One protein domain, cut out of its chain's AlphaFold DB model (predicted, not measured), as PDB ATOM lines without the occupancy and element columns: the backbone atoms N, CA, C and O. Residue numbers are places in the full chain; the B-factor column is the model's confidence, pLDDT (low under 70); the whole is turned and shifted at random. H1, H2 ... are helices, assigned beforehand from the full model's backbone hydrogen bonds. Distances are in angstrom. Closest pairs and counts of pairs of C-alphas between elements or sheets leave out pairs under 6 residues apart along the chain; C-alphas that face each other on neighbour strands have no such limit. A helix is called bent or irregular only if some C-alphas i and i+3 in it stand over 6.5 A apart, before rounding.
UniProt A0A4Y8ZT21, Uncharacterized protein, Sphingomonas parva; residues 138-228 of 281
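Overview. This is residues 138 to 228 of the 281 residues of an uncharacterized protein of Sphingomonas parva (UniProt A0A4Y8ZT21). Two long helices, H1 and H2, make a V-shaped helical hairpin, and a third helix, H3, crosses on one side of it, with its first residue, Ile 191, near Thr 169 of H2 and its Ser 198 near Leu 143 in the first part of H1. The chain then comes back to H1 on its side away from H2, where the short helix H4 packs on residues 148 to 155 of H1 and the short helix H5 sits beyond H4, while residues 177 to 183 stick out as a loop after H2. The printed part has 91 residues, with five named helices in the order H1, H2, H3, H4, H5 and no named strand; the class is all helix. The whole is compact, with a radius of gyration of the C-alphas of 12.9 A, and its C-alphas span 35 by 27 by 24 A along the three main axes.

Along the chain. Find C-alpha 138 at (141.481, 290.016, 204.965), where H1, residues 138 to 157, begins; it runs 27.8 A to C-alpha 157 at (156.124, 309.771, 192.011). Three residues on, look for H2, residues 161 to 176, which measures 22.7 A from first to last C-alpha. Pass residues 177 to 190, which hold no named element, and come to H3, residues 191 to 201, 15.8 A long from first to last C-alpha. Then find the two short helices of four residues each: H4, residues 212 to 215, and H5, residues 221 to 224, which ends at C-alpha 224 at (157.892, 298.916, 212.128). No helix is bent or irregular.

Arrangement. Begin at H1, the hub, which touches H2, H3 and H4. Look first at residues 146 to 154 of H1, the part that touches H2: the closest C-alphas are those of Ala 150 and Val 168, 6.6 A apart. H1 and H2 run opposite ways at a steep tilt of 40 degrees, and they form a helical hairpin. Go back to residues 139 to 143, the part of H1 that touches H3; the closest C-alphas, those of Leu 143 and Ser 198, are 7.2 A apart. H1 and H3 run opposite ways at a steep tilt of 68 degrees, only just short of about perpendicular. H2 and H3 only just touch, with 3 pairs of C-alphas within 8 A, through residues 165 to 169 of H2; the closest C-alphas are those of Thr 169 and Ile 191, 6.7 A apart. Their lines are about perpendicular, at 86 degrees. Now look at residues 148 to 155 of H1, which touch H4: the closest C-alphas, those of Ala 151 and Ala 212, are 5.3 A apart. H4 and H5 only just touch, with 3 pairs of C-alphas within 8 A, the closest being those of Trp 214 and Thr 224 at 5.6 A. H5 is apart from H1, H2 and H3, and H4 is apart from H2 and H3. In H1 and H2 every O i to N i+4 pair is within hydrogen-bond range, in H3 6 of 7 are, and H4 and H5 are too short for such a pair.

Size, cuts and confidence. The two C-alphas farthest apart, those of Gly 158 and Ser 183, are 35.2 A from each other, while the first and last printed C-alphas, of Ala 138 and Phe 228, are 12.1 A apart. The printed part has no cut. The links from H1 to H2 and from H4 to H5 are tight, that from H3 to H4 is short, and that from H2 to H3, with 14 residues, is long. Within that long link look for residues 177 to 183, which stand free. The mean pLDDT of the printed part is 88.0, and the model's confidence is low, under 70, at residues 179 to 185 and residue 224.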
ATOM      1  N   ALA A 138     141.822 289.196 206.126       88.25
ATOM      2  CA  ALA A 138     141.481 290.016 204.965       88.25
ATOM      3  C   ALA A 138     141.722 291.513 205.185       88.25
ATOM      4  O   ALA A 138     142.133 292.218 204.260       88.25
ATOM      5  N   ASP A 139     141.513 291.995 206.411       88.38
ATOM      6  CA  ASP A 139     141.725 293.395 206.740       88.38
ATOM      7  C   ASP A 139     143.201 293.796 206.734       88.38
ATOM      8  O   ASP A 139     143.540 294.846 206.189       88.38
ATOM      9  N   GLN A 140     144.080 292.926 207.232       92.94
ATOM     10  CA  GLN A 140     145.528 293.117 207.163       92.94
ATOM     11  C   GLN A 140     146.042 293.079 205.724       92.94
ATOM     12  O   GLN A 140     146.845 293.929 205.345       92.94
ATOM     13  N   VAL A 141     145.557 292.139 204.901       92.38
ATOM     14  CA  VAL A 141     145.961 292.032 203.488       92.38
ATOM     15  C   VAL A 141     145.586 293.291 202.715       92.38
ATOM     16  O   VAL A 141     146.440 293.856 202.032       92.38
ATOM     17  N   LEU A 142     144.340 293.766 202.827       90.19
ATOM     18  CA  LEU A 142     143.940 294.972 202.100       90.19
ATOM     19  C   LEU A 142     144.708 296.201 202.592       90.19
ATOM     20  O   LEU A 142     145.203 296.978 201.775       90.19
ATOM     21  N   LEU A 143     144.838 296.361 203.912       92.81
ATOM     22  CA  LEU A 143     145.577 297.474 204.498       92.81
ATOM     23  C   LEU A 143     147.036 297.466 204.039       92.81
ATOM     24  O   LEU A 143     147.535 298.487 203.579       92.81
ATOM     25  N   PHE A 144     147.691 296.306 204.049       94.50
ATOM     26  CA  PHE A 144     149.032 296.142 203.500       94.50
ATOM     27  C   PHE A 144     149.128 296.587 202.034       94.50
ATOM     28  O   PHE A 144     149.996 297.394 201.703       94.50
ATOM     29  N   LEU A 145     148.245 296.096 201.158       93.12
ATOM     30  CA  LEU A 145     148.300 296.403 199.725       93.12
ATOM     31  C   LEU A 145     148.130 297.903 199.455       93.12
ATOM     32  O   LEU A 145     148.857 298.465 198.634       93.12
ATOM     33  N   VAL A 146     147.203 298.551 200.167       94.44
ATOM     34  CA  VAL A 146     146.926 299.985 200.016       94.44
ATOM     35  C   VAL A 146     148.065 300.833 200.577       94.44
ATOM     36  O   VAL A 146     148.543 301.730 199.883       94.44
ATOM     37  N   LEU A 147     148.547 300.543 201.791       95.38
ATOM     38  CA  LEU A 147     149.630 301.315 202.406       95.38
ATOM     39  C   LEU A 147     150.954 301.155 201.647       95.38
ATOM     40  O   LEU A 147     151.673 302.139 201.464       95.38
ATOM     41  N   ARG A 148     151.256 299.948 201.148       95.38
ATOM     42  CA  ARG A 148     152.444 299.696 200.319       95.38
ATOM     43  C   ARG A 148     152.407 300.518 199.037       95.38
ATOM     44  O   ARG A 148     153.406 301.139 198.675       95.38
ATOM     45  N   GLU A 149     151.265 300.541 198.352       95.00
ATOM     46  CA  GLU A 149     151.122 301.318 197.119       95.00
ATOM     47  C   GLU A 149     151.145 302.826 197.393       95.00
ATOM     48  O   GLU A 149     151.788 303.565 196.650       95.00
ATOM     49  N   ALA A 150     150.534 303.288 198.487       96.62
ATOM     50  CA  ALA A 150     150.643 304.676 198.923       96.62
ATOM     51  C   ALA A 150     152.107 305.085 199.150       96.62
ATOM     52  O   ALA A 150     152.547 306.096 198.602       96.62
ATOM     53  N   ALA A 151     152.881 304.282 199.889       95.88
ATOM     54  CA  ALA A 151     154.304 304.535 200.106       95.88
ATOM     55  C   ALA A 151     155.082 304.586 198.781       95.88
ATOM     56  O   ALA A 151     155.843 305.528 198.549       95.88
ATOM     57  N   ARG A 152     154.816 303.649 197.859       93.62
ATOM     58  CA  ARG A 152     155.415 303.645 196.516       93.62
ATOM     59  C   ARG A 152     155.081 304.914 195.725       93.62
ATOM     60  O   ARG A 152     155.964 305.451 195.058       93.62
ATOM     61  N   LEU A 153     153.828 305.374 195.757       94.75
ATOM     62  CA  LEU A 153     153.381 306.592 195.074       94.75
ATOM     63  C   LEU A 153     154.096 307.834 195.622       94.75
ATOM     64  O   LEU A 153     154.547 308.671 194.842       94.75
ATOM     65  N   ARG A 154     154.273 307.934 196.945       95.56
ATOM     66  CA  ARG A 154     155.050 309.036 197.531       95.56
ATOM     67  C   ARG A 154     156.503 309.013 197.071       95.56
ATOM     68  O   ARG A 154     157.010 310.024 196.605       95.56
ATOM     69  N   GLU A 155     157.175 307.870 197.180       91.31
ATOM     70  CA  GLU A 155     158.620 307.794 196.934       91.31
ATOM     71  C   GLU A 155     158.990 307.854 195.454       91.31
ATOM     72  O   GLU A 155     159.956 308.514 195.079       91.31
ATOM     73  N   ARG A 156     158.236 307.160 194.594       86.62
ATOM     74  CA  ARG A 156     158.574 307.047 193.166       86.62
ATOM     75  C   ARG A 156     157.941 308.125 192.296       86.62
ATOM     76  O   ARG A 156     158.382 308.301 191.159       86.62
ATOM     77  N   GLU A 157     156.882 308.769 192.774       88.75
ATOM     78  CA  GLU A 157     156.124 309.771 192.011       88.75
ATOM     79  C   GLU A 157     156.030 311.121 192.742       88.75
ATOM     80  O   GLU A 157     155.501 312.073 192.177       88.75
ATOM     81  N   GLY A 158     156.566 311.240 193.964       93.50
ATOM     82  CA  GLY A 158     156.577 312.496 194.723       93.50
ATOM     83  C   GLY A 158     155.191 312.954 195.184       93.50
ATOM     84  O   GLY A 158     155.017 314.123 195.529       93.50
ATOM     85  N   LEU A 159     154.187 312.069 195.157       96.38
ATOM     86  CA  LEU A 159     152.809 312.443 195.470       96.38
ATOM     87  C   LEU A 159     152.616 312.676 196.970       96.38
ATOM     88  O   LEU A 159     153.135 311.943 197.809       96.38
ATOM     89  N   SER A 160     151.826 313.693 197.309       96.56
ATOM     90  CA  SER A 160     151.483 314.057 198.685       96.56
ATOM     91  C   SER A 160     150.136 314.792 198.738       96.56
ATOM     92  O   SER A 160     149.593 315.178 197.698       96.56
ATOM     93  N   GLY A 161     149.578 314.953 199.943       95.62
ATOM     94  CA  GLY A 161     148.305 315.647 200.173       95.62
ATOM     95  C   GLY A 161     147.157 315.116 199.305       95.62
ATOM     96  O   GLY A 161     147.045 313.913 199.083       95.62
ATOM     97  N   ALA A 162     146.342 316.027 198.767       96.81
ATOM     98  CA  ALA A 162     145.175 315.687 197.947       96.81
ATOM     99  C   ALA A 162     145.517 314.815 196.724       96.81
ATOM    100  O   ALA A 162     144.778 313.895 196.395       96.81
ATOM    101  N   ALA A 163     146.675 315.032 196.088       97.69
ATOM    102  CA  ALA A 163     147.075 314.238 194.926       97.69
ATOM    103  C   ALA A 163     147.344 312.763 195.282       97.69
ATOM    104  O   ALA A 163     147.064 311.867 194.482       97.69
ATOM    105  N   LEU A 164     147.881 312.499 196.479       97.56
ATOM    106  CA  LEU A 164     148.024 311.136 196.991       97.56
ATOM    107  C   LEU A 164     146.651 310.541 197.332       97.56
ATOM    108  O   LEU A 164     146.372 309.402 196.956       97.56
ATOM    109  N   ASP A 165     145.790 311.320 197.986       97.62
ATOM    110  CA  ASP A 165     144.443 310.899 198.384       97.62
ATOM    111  C   ASP A 165     143.586 310.496 197.178       97.62
ATOM    112  O   ASP A 165     142.927 309.458 197.211       97.62
ATOM    113  N   ASP A 166     143.651 311.250 196.080       97.44
ATOM    114  CA  ASP A 166     142.923 310.952 194.844       97.44
ATOM    115  C   ASP A 166     143.379 309.624 194.217       97.44
ATOM    116  O   ASP A 166     142.568 308.805 193.759       97.44
ATOM    117  N   LYS A 167     144.694 309.363 194.224       96.62
ATOM    118  CA  LYS A 167     145.255 308.100 193.720       96.62
ATOM    119  C   LYS A 167     144.875 306.917 194.595       96.62
ATOM    120  O   LYS A 167     144.528 305.862 194.062       96.62
ATOM    121  N   VAL A 168     144.913 307.086 195.914       96.50
ATOM    122  CA  VAL A 168     144.509 306.040 196.858       96.50
ATOM    123  C   VAL A 168     143.004 305.792 196.782       96.50
ATOM    124  O   VAL A 168     142.589 304.639 196.735       96.50
ATOM    125  N   THR A 169     142.183 306.828 196.620       95.94
ATOM    126  CA  THR A 169     140.741 306.684 196.366       95.94
ATOM    127  C   THR A 169     140.485 305.870 195.095       95.94
ATOM    128  O   THR A 169     139.723 304.903 195.114       95.94
ATOM    129  N   SER A 170     141.200 306.175 194.009       93.56
ATOM    130  CA  SER A 170     141.124 305.402 192.760       93.56
ATOM    131  C   SER A 170     141.595 303.947 192.929       93.56
ATOM    132  O   SER A 170     141.119 303.040 192.243       93.56
ATOM    133  N   LEU A 171     142.559 303.687 193.820       91.12
ATOM    134  CA  LEU A 171     142.995 302.331 194.162       91.12
ATOM    135  C   LEU A 171     141.896 301.565 194.909       91.12
ATOM    136  O   LEU A 171     141.600 300.434 194.530       91.12
ATOM    137  N   LEU A 172     141.269 302.185 195.911       91.19
ATOM    138  CA  LEU A 172     140.183 301.593 196.700       91.19
ATOM    139  C   LEU A 172     138.959 301.270 195.834       91.19
ATOM    140  O   LEU A 172     138.422 300.166 195.910       91.19
ATOM    141  N   GLN A 173     138.577 302.177 194.932       89.31
ATOM    142  CA  GLN A 173     137.490 301.948 193.972       89.31
ATOM    143  C   GLN A 173     137.776 300.759 193.049       89.31
ATOM    144  O   GLN A 173     136.909 299.913 192.825       89.31
ATOM    145  N   ARG A 174     139.012 300.645 192.543       84.38
ATOM    146  CA  ARG A 174     139.416 299.488 191.732       84.38
ATOM    147  C   ARG A 174     139.414 298.200 192.549       84.38
ATOM    148  O   ARG A 174     138.924 297.191 192.052       84.38
ATOM    149  N   ALA A 175     139.900 298.225 193.787       81.19
ATOM    150  CA  ALA A 175     139.876 297.057 194.665       81.19
ATOM    151  C   ALA A 175     138.443 296.552 194.910       81.19
ATOM    152  O   ALA A 175     138.205 295.348 194.851       81.19
ATOM    153  N   ALA A 176     137.478 297.462 195.085       79.69
ATOM    154  CA  ALA A 176     136.061 297.123 195.239       79.69
ATOM    155  C   ALA A 176     135.452 296.463 193.988       79.69
ATOM    156  O   ALA A 176     134.481 295.717 194.096       79.69
ATOM    157  N   SER A 177     136.035 296.700 192.810       77.31
ATOM    158  CA  SER A 177     135.587 296.115 191.540       77.31
ATOM    159  C   SER A 177     136.186 294.737 191.224       77.31
ATOM    160  O   SER A 177     135.805 294.125 190.225       77.31
ATOM    161  N   LEU A 178     137.126 294.226 192.033       71.00
ATOM    162  CA  LEU A 178     137.797 292.958 191.742       71.00
ATOM    163  C   LEU A 178     136.864 291.744 191.945       71.00
ATOM    164  O   LEU A 178     136.199 291.644 192.984       71.00
ATOM    165  N   PRO A 179     136.860 290.766 191.015       57.94
ATOM    166  CA  PRO A 179     136.152 289.499 191.190       57.94
ATOM    167  C   PRO A 179     136.666 288.769 192.442       57.94
ATOM    168  O   PRO A 179     137.802 288.300 192.472       57.94
ATOM    169  N   GLY A 180     135.842 288.715 193.490       53.69
ATOM    170  CA  GLY A 180     136.203 288.181 194.813       53.69
ATOM    171  C   GLY A 180     135.919 289.137 195.977       53.69
ATOM    172  O   GLY A 180     135.716 288.674 197.096       53.69
ATOM    173  N   ALA A 181     135.790 290.446 195.721       53.47
ATOM    174  CA  ALA A 181     135.326 291.412 196.726       53.47
ATOM    175  C   ALA A 181     133.845 291.200 197.114       53.47
ATOM    176  O   ALA A 181     133.409 291.596 198.189       53.47
ATOM    177  N   ALA A 182     133.065 290.528 196.258       49.72
ATOM    178  CA  ALA A 182     131.673 290.174 196.540       49.72
ATOM    179  C   ALA A 182     131.528 289.046 197.581       49.72
ATOM    180  O   ALA A 182     130.503 288.959 198.251       49.72
ATOM    181  N   SER A 183     132.536 288.178 197.722       52.50
ATOM    182  CA  SER A 183     132.531 287.047 198.663       52.50
ATOM    183  C   SER A 183     133.213 287.360 199.999       52.50
ATOM    184  O   SER A 183     133.088 286.582 200.943       52.50
ATOM    185  N   SER A 184     133.901 288.497 200.108       56.00
ATOM    186  CA  SER A 184     134.411 289.034 201.368       56.00
ATOM    187  C   SER A 184     134.337 290.560 201.298       56.00
ATOM    188  O   SER A 184     135.106 291.149 200.532       56.00
ATOM    189  N   PRO A 185     133.397 291.210 202.015       64.19
ATOM    190  CA  PRO A 185     133.273 292.660 201.964       64.19
ATOM    191  C   PRO A 185     134.605 293.294 202.361       64.19
ATOM    192  O   PRO A 185     135.226 292.880 203.343       64.19
ATOM    193  N   LEU A 186     135.049 294.284 201.582       71.06
ATOM    194  CA  LEU A 186     136.278 294.993 201.909       71.06
ATOM    195  C   LEU A 186     136.142 295.598 203.318       71.06
ATOM    196  O   LEU A 186     135.113 296.201 203.626       71.06
ATOM    197  N   PRO A 187     137.172 295.484 204.169       78.50
ATOM    198  CA  PRO A 187     137.182 296.056 205.519       78.50
ATOM    199  C   PRO A 187     136.998 297.585 205.540       78.50
ATOM    200  O   PRO A 187     136.672 298.141 206.585       78.50
ATOM    201  N   PHE A 188     137.260 298.265 204.420       87.62
ATOM    202  CA  PHE A 188     137.066 299.697 204.199       87.62
ATOM    203  C   PHE A 188     137.026 299.986 202.689       87.62
ATOM    204  O   PHE A 188     137.573 299.218 201.895       87.62
ATOM    205  N   ALA A 189     136.387 301.092 202.295       87.94
ATOM    206  CA  ALA A 189     136.176 301.453 200.887       87.94
ATOM    207  C   ALA A 189     136.574 302.900 200.535       87.94
ATOM    208  O   ALA A 189     136.560 303.271 199.363       87.94
ATOM    209  N   ASP A 190     136.944 303.711 201.525       92.25
ATOM    210  CA  ASP A 190     137.285 305.125 201.363       92.25
ATOM    211  C   ASP A 190     138.458 305.538 202.275       92.25
ATOM    212  O   ASP A 190     139.007 304.730 203.030       92.25
ATOM    213  N   ILE A 191     138.868 306.806 202.180       96.12
ATOM    214  CA  ILE A 191     139.991 307.365 202.950       96.12
ATOM    215  C   ILE A 191     139.707 307.378 204.458       96.12
ATOM    216  O   ILE A 191     140.618 307.132 205.249       96.12
ATOM    217  N   ALA A 192     138.461 307.634 204.872       95.69
ATOM    218  CA  ALA A 192     138.092 307.650 206.287       95.69
ATOM    219  C   ALA A 192     138.189 306.242 206.897       95.69
ATOM    220  O   ALA A 192     138.779 306.059 207.962       95.69
ATOM    221  N   GLY A 193     137.686 305.233 206.186       94.56
ATOM    222  CA  GLY A 193     137.807 303.830 206.553       94.56
ATOM    223  C   GLY A 193     139.253 303.335 206.523       94.56
ATOM    224  O   GLY A 193     139.644 302.583 207.413       94.56
ATOM    225  N   LEU A 194     140.068 303.788 205.562       95.50
ATOM    226  CA  LEU A 194     141.508 303.506 205.537       95.50
ATOM    227  C   LEU A 194     142.209 304.066 206.781       95.50
ATOM    228  O   LEU A 194     142.974 303.342 207.416       95.50
ATOM    229  N   GLN A 195     141.928 305.319 207.159       96.19
ATOM    230  CA  GLN A 195     142.489 305.924 208.371       96.19
ATOM    231  C   GLN A 195     142.057 305.150 209.623       96.19
ATOM    232  O   GLN A 195     142.913 304.722 210.395       96.19
ATOM    233  N   ALA A 196     140.761 304.871 209.784       95.12
ATOM    234  CA  ALA A 196     140.251 304.104 210.922       95.12
ATOM    235  C   ALA A 196     140.831 302.676 210.979       95.12
ATOM    236  O   ALA A 196     141.105 302.141 212.053       95.12
ATOM    237  N   ALA A 197     141.042 302.031 209.827       93.38
ATOM    238  CA  ALA A 197     141.702 300.731 209.757       93.38
ATOM    239  C   ALA A 197     143.185 300.814 210.134       93.38
ATOM    240  O   ALA A 197     143.663 299.953 210.867       93.38
ATOM    241  N   SER A 198     143.892 301.849 209.676       93.88
ATOM    242  CA  SER A 198     145.287 302.094 210.040       93.88
ATOM    243  C   SER A 198     145.441 302.325 211.545       93.88
ATOM    244  O   SER A 198     146.279 301.677 212.165       93.88
ATOM    245  N   GLU A 199     144.575 303.132 212.160       93.62
ATOM    246  CA  GLU A 199     144.610 303.444 213.597       93.62
ATOM    247  C   GLU A 199     144.437 302.223 214.505       93.62
ATOM    248  O   GLU A 199     145.000 302.197 215.598       93.62
ATOM    249  N   ARG A 200     143.718 301.182 214.058       92.88
ATOM    250  CA  ARG A 200     143.592 299.917 214.808       92.88
ATOM    251  C   ARG A 200     144.935 299.210 215.008       92.88
ATOM    252  O   ARG A 200     145.115 298.522 216.009       92.88
ATOM    253  N   TYR A 201     145.850 299.368 214.057       91.50
ATOM    254  CA  TYR A 201     147.147 298.688 214.027       91.50
ATOM    255  C   TYR A 201     148.314 299.623 214.369       91.50
ATOM    256  O   TYR A 201     149.314 299.184 214.931       91.50
ATOM    257  N   TRP A 202     148.167 300.917 214.082       91.81
ATOM    258  CA  TRP A 202     149.141 301.967 214.363       91.81
ATOM    259  C   TRP A 202     148.458 303.195 214.997       91.81
ATOM    260  O   TRP A 202     148.268 304.213 214.322       91.81
ATOM    261  N   PRO A 203     148.090 303.137 216.292       92.31
ATOM    262  CA  PRO A 203     147.366 304.220 216.955       92.31
ATOM    263  C   PRO A 203     148.094 305.566 216.867       92.31
ATOM    264  O   PRO A 203     149.292 305.661 217.142       92.31
ATOM    265  N   GLY A 204     147.355 306.614 216.491       90.94
ATOM    266  CA  GLY A 204     147.873 307.981 216.393       90.94
ATOM    267  C   GLY A 204     148.779 308.250 215.186       90.94
ATOM    268  O   GLY A 204     149.400 309.311 215.134       90.94
ATOM    269  N   ARG A 205     148.878 307.323 214.223       90.94
ATOM    270  CA  ARG A 205     149.611 307.539 212.968       90.94
ATOM    271  C   ARG A 205     148.656 307.806 211.809       90.94
ATOM    272  O   ARG A 205     147.610 307.175 211.683       90.94
ATOM    273  N   ASP A 206     149.051 308.729 210.939       94.69
ATOM    274  CA  ASP A 206     148.387 308.937 209.651       94.69
ATOM    275  C   ASP A 206     148.852 307.850 208.675       94.69
ATOM    276  O   ASP A 206     150.062 307.620 208.541       94.69
ATOM    277  N   TRP A 207     147.920 307.217 207.961       95.19
ATOM    278  CA  TRP A 207     148.232 306.213 206.938       95.19
ATOM    279  C   TRP A 207     149.209 306.747 205.876       95.19
ATOM    280  O   TRP A 207     150.031 305.998 205.343       95.19
ATOM    281  N   ARG A 208     149.186 308.060 205.609       95.88
ATOM    282  CA  ARG A 208     150.091 308.735 204.664       95.88
ATOM    283  C   ARG A 208     151.549 308.672 205.092       95.88
ATOM    284  O   ARG A 208     152.425 308.733 204.233       95.88
ATOM    285  N   SER A 209     151.813 308.530 206.389       92.81
ATOM    286  CA  SER A 209     153.162 308.446 206.958       92.81
ATOM    287  C   SER A 209     153.738 307.029 207.005       92.81
ATOM    288  O   SER A 209     154.850 306.857 207.497       92.81
ATOM    289  N   ALA A 210     153.026 306.017 206.490       92.62
ATOM    290  CA  ALA A 210     153.557 304.658 206.409       92.62
ATOM    291  C   ALA A 210     154.872 304.648 205.607       92.62
ATOM    292  O   ALA A 210     154.904 304.998 204.421       92.62
ATOM    293  N   ASP A 211     155.967 304.290 206.273       89.75
ATOM    294  CA  ASP A 211     157.309 304.300 205.694       89.75
ATOM    295  C   ASP A 211     157.480 303.114 204.732       89.75
ATOM    296  O   ASP A 211     156.997 302.013 205.011       89.75
ATOM    297  N   ALA A 212     158.152 303.302 203.590       91.31
ATOM    298  CA  ALA A 212     158.300 302.214 202.626       91.31
ATOM    299  C   ALA A 212     159.133 301.044 203.165       91.31
ATOM    300  O   ALA A 212     158.919 299.900 202.758       91.31
ATOM    301  N   SER A 213     160.028 301.301 204.124       91.25
ATOM    302  CA  SER A 213     160.804 300.261 204.802       91.25
ATOM    303  C   SER A 213     159.924 299.239 205.524       91.25
ATOM    304  O   SER A 213     160.344 298.091 205.680       91.25
ATOM    305  N   TRP A 214     158.682 299.595 205.887       91.56
ATOM    306  CA  TRP A 214     157.732 298.659 206.498       91.56
ATOM    307  C   TRP A 214     157.354 297.518 205.561       91.56
ATOM    308  O   TRP A 214     157.015 296.426 206.010       91.56
ATOM    309  N   PHE A 215     157.433 297.771 204.258       93.00
ATOM    310  CA  PHE A 215     157.067 296.833 203.208       93.00
ATOM    311  C   PHE A 215     158.297 296.181 202.576       93.00
ATOM    312  O   PHE A 215     158.201 295.644 201.477       93.00
ATOM    313  N   SER A 216     159.457 296.206 203.238       90.75
ATOM    314  CA  SER A 216     160.600 295.395 202.819       90.75
ATOM    315  C   SER A 216     160.402 293.939 203.262       90.75
ATOM    316  O   SER A 216     160.059 293.696 204.420       90.75
ATOM    317  N   PRO A 217     160.649 292.930 202.403       90.38
ATOM    318  CA  PRO A 217     160.539 291.533 202.822       90.38
ATOM    319  C   PRO A 217     161.641 291.154 203.833       90.38
ATOM    320  O   PRO A 217     161.479 290.221 204.611       90.38
ATOM    321  N   SER A 218     162.753 291.886 203.885       88.31
ATOM    322  CA  SER A 218     163.800 291.673 204.890       88.31
ATOM    323  C   SER A 218     163.588 292.471 206.181       88.31
ATOM    324  O   SER A 218     164.377 292.315 207.111       88.31
ATOM    325  N   ALA A 219     162.554 293.320 206.262       87.81
ATOM    326  CA  ALA A 219     162.301 294.109 207.461       87.81
ATOM    327  C   ALA A 219     161.843 293.243 208.642       87.81
ATOM    328  O   ALA A 219     161.165 292.220 208.493       87.81
ATOM    329  N   ASP A 220     162.199 293.701 209.838       87.31
ATOM    330  CA  ASP A 220     161.686 293.173 211.092       87.31
ATOM    331  C   ASP A 220     160.427 293.953 211.473       87.31
ATOM    332  O   ASP A 220     160.495 295.156 211.732       87.31
ATOM    333  N   ASP A 221     159.285 293.267 211.533       87.00
ATOM    334  CA  ASP A 221     158.019 293.892 211.915       87.00
ATOM    335  C   ASP A 221     158.126 294.583 213.279       87.00
ATOM    336  O   ASP A 221     157.518 295.626 213.474       87.00
ATOM    337  N   ARG A 222     158.960 294.103 214.212       85.69
ATOM    338  CA  ARG A 222     159.141 294.746 215.528       85.69
ATOM    339  C   ARG A 222     159.677 296.175 215.424       85.69
ATOM    340  O   ARG A 222     159.334 297.009 216.254       85.69
ATOM    341  N   VAL A 223     160.471 296.470 214.395       80.12
ATOM    342  CA  VAL A 223     161.010 297.815 214.135       80.12
ATOM    343  C   VAL A 223     159.934 298.736 213.545       80.12
ATOM    344  O   VAL A 223     159.953 299.943 213.772       80.12
ATOM    345  N   THR A 224     158.952 298.176 212.838       69.38
ATOM    346  CA  THR A 224     157.892 298.916 212.128       69.38
ATOM    347  C   THR A 224     156.623 299.111 212.974       69.38
ATOM    348  O   THR A 224     155.655 299.725 212.522       69.38
ATOM    349  N   GLY A 225     156.630 298.637 214.226       74.44
ATOM    350  CA  GLY A 225     155.496 298.699 215.160       74.44
ATOM    351  C   GLY A 225     154.890 297.340 215.532       74.44
ATOM    352  O   GLY A 225     153.926 297.296 216.284       74.44
ATOM    353  N   GLY A 226     155.457 296.237 215.048       75.31
ATOM    354  CA  GLY A 226     155.179 294.869 215.492       75.31
ATOM    355  C   GLY A 226     153.904 294.246 214.929       75.31
ATOM    356  O   GLY A 226     153.276 293.466 215.635       75.31
ATOM    357  N   VAL A 227     153.504 294.595 213.703       87.31
ATOM    358  CA  VAL A 227     152.186 294.218 213.158       87.31
ATOM    359  C   VAL A 227     152.252 293.102 212.119       87.31
ATOM    360  O   VAL A 227     152.152 291.938 212.493       87.31
ATOM    361  N   PHE A 228     152.380 293.409 210.828       94.19
ATOM    362  CA  PHE A 228     152.317 292.372 209.785       94.19
ATOM    363  C   PHE A 228     152.899 292.788 208.428       94.19
ATOM    364  O   PHE A 228     152.919 291.975 207.507       94.19
TER     365      PHE A 228